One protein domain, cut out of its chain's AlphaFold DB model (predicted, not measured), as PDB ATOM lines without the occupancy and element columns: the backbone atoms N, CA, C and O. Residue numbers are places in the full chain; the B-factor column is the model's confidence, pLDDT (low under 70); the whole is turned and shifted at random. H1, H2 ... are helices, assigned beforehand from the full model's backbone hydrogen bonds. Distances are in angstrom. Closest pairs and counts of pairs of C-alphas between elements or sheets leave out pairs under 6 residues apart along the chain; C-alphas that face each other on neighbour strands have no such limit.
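This is residues 168 to 219 of the 317 residues of an uncharacterized protein of Glossina brevipalpis (UniProt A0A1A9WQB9). The longer helix H1 and the shorter helix H2 lie far apart towards opposite ends of an elongated, open shape, joined by a winding link with no named element and not packed on each other. After H2, the last residues, 214 to 219, fold back beside it. The printed part has 52 residues with two named helices, H1 then H2, and no named strand; its class is all helix. It is extended, with a radius of gyration of the C-alphas of 17.2 A and spans of 47 by 26 by 20 A.

H1, residues 171 to 188, measures 25.5 A, from C-alpha 171 at (24.050, -27.522, -35.861). H2, residues 203 to 213, measures 15.4 A and ends with C-alpha 213 at (59.697, -25.790, -53.573).

H1 and H2 are apart, with no C-alpha of the one within 8 A of the other. In H1 and H2 every O i to N i+4 pair is within hydrogen-bond range.

The C-alphas farthest apart, those of Glu 168 and Asn 217, are 48.3 A apart. The link from H1 to H2, 14 residues, is long. Residues 168 to 181, of which 171 to 181 belong to H1, and residues 196 to 203 stand free. The printed part has no cut. pLDDT is under 70 at residues 168 to 170 and 215 to 219.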
ATOM      1  N   GLU A 168      21.283 -35.621 -35.252       48.28
ATOM      2  CA  GLU A 168      20.927 -34.295 -34.736       48.28
ATOM      3  C   GLU A 168      22.140 -33.743 -33.963       48.28
ATOM      4  O   GLU A 168      22.069 -33.324 -32.809       48.28
ATOM      5  N   HIS A 169      23.300 -33.788 -34.622       55.47
ATOM      6  CA  HIS A 169      24.508 -33.148 -34.157       55.47
ATOM      7  C   HIS A 169      24.207 -31.661 -34.197       55.47
ATOM      8  O   HIS A 169      23.843 -31.120 -35.244       55.47
ATOM      9  N   ASN A 170      24.204 -31.055 -33.013       64.38
ATOM     10  CA  ASN A 170      23.554 -29.777 -32.797       64.38
ATOM     11  C   ASN A 170      24.191 -28.726 -33.718       64.38
ATOM     12  O   ASN A 170      25.329 -28.315 -33.493       64.38
ATOM     13  N   ALA A 171      23.476 -28.313 -34.770       78.12
ATOM     14  CA  ALA A 171      24.050 -27.522 -35.861       78.12
ATOM     15  C   ALA A 171      24.609 -26.173 -35.377       78.12
ATOM     16  O   ALA A 171      25.546 -25.639 -35.968       78.12
ATOM     17  N   GLN A 172      24.086 -25.658 -34.261       84.44
ATOM     18  CA  GLN A 172      24.615 -24.492 -33.560       84.44
ATOM     19  C   GLN A 172      25.997 -24.762 -32.938       84.44
ATOM     20  O   GLN A 172      26.877 -23.911 -33.020       84.44
ATOM     21  N   SER A 173      26.215 -25.953 -32.368       88.38
ATOM     22  CA  SER A 173      27.516 -26.391 -31.841       88.38
ATOM     23  C   SER A 173      28.544 -26.553 -32.960       88.38
ATOM     24  O   SER A 173      29.629 -25.983 -32.881       88.38
ATOM     25  N   ASP A 174      28.201 -27.243 -34.050       89.88
ATOM     26  CA  ASP A 174      29.138 -27.417 -35.168       89.88
ATOM     27  C   ASP A 174      29.427 -26.099 -35.911       89.88
ATOM     28  O   ASP A 174      30.556 -25.880 -36.349       89.88
ATOM     29  N   GLN A 175      28.472 -25.163 -35.950       93.38
ATOM     30  CA  GLN A 175      28.710 -23.791 -36.409       93.38
ATOM     31  C   GLN A 175      29.665 -23.022 -35.473       93.38
ATOM     32  O   GLN A 175      30.589 -22.371 -35.958       93.38
ATOM     33  N   LEU A 176      29.510 -23.124 -34.147       92.88
ATOM     34  CA  LEU A 176      30.435 -22.515 -33.176       92.88
ATOM     35  C   LEU A 176      31.851 -23.109 -33.275       92.88
ATOM     36  O   LEU A 176      32.831 -22.361 -33.259       92.88
ATOM     37  N   ARG A 177      31.968 -24.432 -33.449       94.06
ATOM     38  CA  ARG A 177      33.242 -25.132 -33.700       94.06
ATOM     39  C   ARG A 177      33.883 -24.676 -35.012       94.06
ATOM     40  O   ARG A 177      35.097 -24.504 -35.077       94.06
ATOM     41  N   LEU A 178      33.089 -24.435 -36.056       94.50
ATOM     42  CA  LEU A 178      33.595 -23.934 -37.334       94.50
ATOM     43  C   LEU A 178      34.100 -22.483 -37.233       94.50
ATOM     44  O   LEU A 178      35.132 -22.164 -37.824       94.50
ATOM     45  N   GLU A 179      33.425 -21.608 -36.479       93.62
ATOM     46  CA  GLU A 179      33.914 -20.241 -36.238       93.62
ATOM     47  C   GLU A 179      35.175 -20.205 -35.361       93.62
ATOM     48  O   GLU A 179      36.102 -19.458 -35.681       93.62
ATOM     49  N   SER A 180      35.281 -21.040 -34.320       94.31
ATOM     50  CA  SER A 180      36.505 -21.097 -33.507       94.31
ATOM     51  C   SER A 180      37.705 -21.621 -34.307       94.31
ATOM     52  O   SER A 180      38.786 -21.038 -34.228       94.31
ATOM     53  N   ILE A 181      37.514 -22.628 -35.171       96.00
ATOM     54  CA  ILE A 181      38.550 -23.113 -36.101       96.00
ATOM     55  C   ILE A 181      38.975 -22.009 -37.086       96.00
ATOM     56  O   ILE A 181      40.174 -21.790 -37.276       96.00
ATOM     57  N   LYS A 182      38.031 -21.261 -37.680       95.06
ATOM     58  CA  LYS A 182      38.355 -20.116 -38.559       95.06
ATOM     59  C   LYS A 182      39.210 -19.072 -37.838       95.06
ATOM     60  O   LYS A 182      40.220 -18.632 -38.385       95.06
ATOM     61  N   GLN A 183      38.827 -18.685 -36.618       95.62
ATOM     62  CA  GLN A 183      39.574 -17.712 -35.816       95.62
ATOM     63  C   GLN A 183      40.959 -18.239 -35.415       95.62
ATOM     64  O   GLN A 183      41.936 -17.496 -35.485       95.62
ATOM     65  N   GLN A 184      41.076 -19.526 -35.075       96.62
ATOM     66  CA  GLN A 184      42.353 -20.161 -34.747       96.62
ATOM     67  C   GLN A 184      43.312 -20.177 -35.948       96.62
ATOM     68  O   GLN A 184      44.490 -19.862 -35.782       96.62
ATOM     69  N   ILE A 185      42.823 -20.497 -37.153       96.12
ATOM     70  CA  ILE A 185      43.619 -20.460 -38.393       96.12
ATOM     71  C   ILE A 185      44.079 -19.030 -38.694       96.12
ATOM     72  O   ILE A 185      45.260 -18.806 -38.948       96.12
ATOM     73  N   LEU A 186      43.169 -18.054 -38.625       95.38
ATOM     74  CA  LEU A 186      43.484 -16.641 -38.848       95.38
ATOM     75  C   LEU A 186      44.548 -16.132 -37.860       95.38
ATOM     76  O   LEU A 186      45.562 -15.581 -38.287       95.38
ATOM     77  N   SER A 187      44.378 -16.418 -36.566       95.00
ATOM     78  CA  SER A 187      45.339 -16.087 -35.507       95.00
ATOM     79  C   SER A 187      46.716 -16.728 -35.739       95.00
ATOM     80  O   SER A 187      47.729 -16.030 -35.729       95.00
ATOM     81  N   LYS A 188      46.769 -18.031 -36.063       96.25
ATOM     82  CA  LYS A 188      48.023 -18.749 -36.379       96.25
ATOM     83  C   LYS A 188      48.752 -18.210 -37.616       96.25
ATOM     84  O   LYS A 188      49.963 -18.382 -37.711       96.25
ATOM     85  N   LEU A 189      48.041 -17.564 -38.542       93.56
ATOM     86  CA  LEU A 189      48.613 -16.905 -39.721       93.56
ATOM     87  C   LEU A 189      48.937 -15.413 -39.492       93.56
ATOM     88  O   LEU A 189      49.404 -14.751 -40.416       93.56
ATOM     89  N   GLY A 190      48.676 -14.862 -38.300       95.25
ATOM     90  CA  GLY A 190      48.840 -13.429 -38.010       95.25
ATOM     91  C   GLY A 190      47.825 -12.525 -38.727       95.25
ATOM     92  O   GLY A 190      48.064 -11.329 -38.890       95.25
ATOM     93  N   LEU A 191      46.701 -13.082 -39.187       90.75
ATOM     94  CA  LEU A 191      45.692 -12.395 -39.991       90.75
ATOM     95  C   LEU A 191      44.466 -12.041 -39.141       90.75
ATOM     96  O   LEU A 191      43.868 -12.899 -38.507       90.75
ATOM     97  N   THR A 192      44.016 -10.786 -39.190       89.25
ATOM     98  CA  THR A 192      42.792 -10.342 -38.488       89.25
ATOM     99  C   THR A 192      41.496 -10.674 -39.232       89.25
ATOM    100  O   THR A 192      40.410 -10.605 -38.662       89.25
ATOM    101  N   ARG A 193      41.586 -11.019 -40.521       90.31
ATOM    102  CA  ARG A 193      40.460 -11.378 -41.395       90.31
ATOM    103  C   ARG A 193      40.940 -12.265 -42.535       90.31
ATOM    104  O   ARG A 193      42.124 -12.238 -42.864       90.31
ATOM    105  N   LYS A 194      40.018 -12.962 -43.208       89.44
ATOM    106  CA  LYS A 194      40.290 -13.550 -44.530       89.44
ATOM    107  C   LYS A 194      40.759 -12.402 -45.470       89.44
ATOM    108  O   LYS A 194      40.000 -11.441 -45.614       89.44
ATOM    109  N   PRO A 195      41.988 -12.421 -46.043       84.38
ATOM    110  CA  PRO A 195      42.411 -11.465 -47.080       84.38
ATOM    111  C   PRO A 195      41.513 -11.474 -48.339       84.38
ATOM    112  O   PRO A 195      40.475 -12.133 -48.385       84.38
ATOM    113  N   ASN A 196      41.884 -10.716 -49.371       84.88
ATOM    114  CA  ASN A 196      41.130 -10.642 -50.623       84.88
ATOM    115  C   ASN A 196      42.010 -11.090 -51.798       84.88
ATOM    116  O   ASN A 196      43.021 -10.451 -52.076       84.88
ATOM    117  N   VAL A 197      41.621 -12.170 -52.481       77.19
ATOM    118  CA  VAL A 197      42.258 -12.636 -53.721       77.19
ATOM    119  C   VAL A 197      41.367 -12.187 -54.873       77.19
ATOM    120  O   VAL A 197      40.315 -12.772 -55.113       77.19
ATOM    121  N   SER A 198      41.752 -11.100 -55.547       76.25
ATOM    122  CA  SER A 198      41.030 -10.593 -56.723       76.25
ATOM    123  C   SER A 198      41.479 -11.257 -58.026       76.25
ATOM    124  O   SER A 198      40.687 -11.362 -58.960       76.25
ATOM    125  N   HIS A 199      42.735 -11.709 -58.086       77.62
ATOM    126  CA  HIS A 199      43.352 -12.332 -59.257       77.62
ATOM    127  C   HIS A 199      44.174 -13.553 -58.808       77.62
ATOM    128  O   HIS A 199      45.323 -13.384 -58.390       77.62
ATOM    129  N   PRO A 200      43.607 -14.772 -58.827       79.62
ATOM    130  CA  PRO A 200      44.379 -15.981 -58.572       79.62
ATOM    131  C   PRO A 200      45.398 -16.207 -59.696       79.62
ATOM    132  O   PRO A 200      45.130 -15.931 -60.868       79.62
ATOM    133  N   LEU A 201      46.573 -16.727 -59.342       85.25
ATOM    134  CA  LEU A 201      47.593 -17.094 -60.323       85.25
ATOM    135  C   LEU A 201      47.133 -18.312 -61.152       85.25
ATOM    136  O   LEU A 201      46.368 -19.142 -60.649       85.25
ATOM    137  N   PRO A 202      47.600 -18.472 -62.407       89.44
ATOM    138  CA  PRO A 202      47.285 -19.647 -63.213       89.44
ATOM    139  C   PRO A 202      47.639 -20.942 -62.475       89.44
ATOM    140  O   PRO A 202      48.741 -21.073 -61.944       89.44
ATOM    141  N   LYS A 203      46.726 -21.924 -62.470       85.50
ATOM    142  CA  LYS A 203      46.900 -23.173 -61.701       85.50
ATOM    143  C   LYS A 203      48.223 -23.881 -62.002       85.50
ATOM    144  O   LYS A 203      48.865 -24.348 -61.072       85.50
ATOM    145  N   GLN A 204      48.654 -23.898 -63.266       81.00
ATOM    146  CA  GLN A 204      49.944 -24.471 -63.662       81.00
ATOM    147  C   GLN A 204      51.118 -23.801 -62.936       81.00
ATOM    148  O   GLN A 204      51.927 -24.487 -62.329       81.00
ATOM    149  N   PHE A 205      51.154 -22.464 -62.903       86.75
ATOM    150  CA  PHE A 205      52.197 -21.705 -62.208       86.75
ATOM    151  C   PHE A 205      52.214 -21.993 -60.699       86.75
ATOM    152  O   PHE A 205      53.285 -22.091 -60.100       86.75
ATOM    153  N   ILE A 206      51.038 -22.162 -60.083       89.38
ATOM    154  CA  ILE A 206      50.920 -22.563 -58.674       89.38
ATOM    155  C   ILE A 206      51.530 -23.960 -58.472       89.38
ATOM    156  O   ILE A 206      52.392 -24.116 -57.609       89.38
ATOM    157  N   TRP A 207      51.147 -24.952 -59.283       84.88
ATOM    158  CA  TRP A 207      51.686 -26.314 -59.188       84.88
ATOM    159  C   TRP A 207      53.195 -26.372 -59.437       84.88
ATOM    160  O   TRP A 207      53.912 -26.932 -58.613       84.88
ATOM    161  N   ASP A 208      53.689 -25.741 -60.505       77.69
ATOM    162  CA  ASP A 208      55.116 -25.697 -60.839       77.69
ATOM    163  C   ASP A 208      55.942 -25.067 -59.705       77.69
ATOM    164  O   ASP A 208      57.050 -25.520 -59.416       77.69
ATOM    165  N   THR A 209      55.404 -24.036 -59.043       87.12
ATOM    166  CA  THR A 209      56.056 -23.368 -57.906       87.12
ATOM    167  C   THR A 209      56.095 -24.267 -56.670       87.12
ATOM    168  O   THR A 209      57.140 -24.360 -56.028       87.12
ATOM    169  N   ILE A 210      54.992 -24.957 -56.351       88.50
ATOM    170  CA  ILE A 210      54.917 -25.910 -55.229       88.50
ATOM    171  C   ILE A 210      55.901 -27.060 -55.444       88.50
ATOM    172  O   ILE A 210      56.742 -27.317 -54.591       88.50
ATOM    173  N   TYR A 211      55.842 -27.703 -56.611       78.81
ATOM    174  CA  TYR A 211      56.626 -28.894 -56.936       78.81
ATOM    175  C   TYR A 211      58.137 -28.620 -56.829       78.81
ATOM    176  O   TYR A 211      58.866 -29.360 -56.167       78.81
ATOM    177  N   ARG A 212      58.585 -27.472 -57.364       80.25
ATOM    178  CA  ARG A 212      59.970 -26.982 -57.237       80.25
ATOM    179  C   ARG A 212      60.360 -26.646 -55.792       80.25
ATOM    180  O   ARG A 212      61.513 -26.853 -55.428       80.25
ATOM    181  N   ALA A 213      59.440 -26.124 -54.977       76.88
ATOM    182  CA  ALA A 213      59.697 -25.790 -53.573       76.88
ATOM    183  C   ALA A 213      59.771 -27.033 -52.665       76.88
ATOM    184  O   ALA A 213      60.581 -27.061 -51.739       76.88
ATOM    185  N   ASP A 214      58.988 -28.073 -52.966       73.62
ATOM    186  CA  ASP A 214      59.045 -29.382 -52.302       73.62
ATOM    187  C   ASP A 214      60.251 -30.236 -52.754       73.62
ATOM    188  O   ASP A 214      60.508 -31.302 -52.189       73.62
ATOM    189  N   GLY A 215      61.033 -29.754 -53.730       67.19
ATOM    190  CA  GLY A 215      62.254 -30.401 -54.218       67.19
ATOM    191  C   GLY A 215      62.015 -31.518 -55.234       67.19
ATOM    192  O   GLY A 215      62.902 -32.344 -55.444       67.19
ATOM    193  N   ILE A 216      60.833 -31.558 -55.855       62.22
ATOM    194  CA  ILE A 216      60.480 -32.529 -56.891       62.22
ATOM    195  C   ILE A 216      60.675 -31.865 -58.265       62.22
ATOM    196  O   ILE A 216      60.275 -30.720 -58.491       62.22
ATOM    197  N   ASN A 217      61.350 -32.550 -59.190       54.69
ATOM    198  CA  ASN A 217      61.808 -31.942 -60.440       54.69
ATOM    199  C   ASN A 217      60.826 -32.178 -61.589       54.69
ATOM    200  O   ASN A 217      60.848 -33.228 -62.207       54.69
ATOM    201  N   SER A 218      60.049 -31.143 -61.928       51.62
ATOM    202  CA  SER A 218      59.231 -31.042 -63.151       51.62
ATOM    203  C   SER A 218      58.069 -32.046 -63.328       51.62
ATOM    204  O   SER A 218      58.129 -33.219 -62.988       51.62
ATOM    205  N   PHE A 219      56.998 -31.584 -63.978       49.94
ATOM    206  CA  PHE A 219      55.838 -32.400 -64.377       49.94
ATOM    207  C   PHE A 219      56.188 -33.487 -65.428       49.94
ATOM    208  O   PHE A 219      55.353 -34.319 -65.772       49.94
TER     209      PHE A 219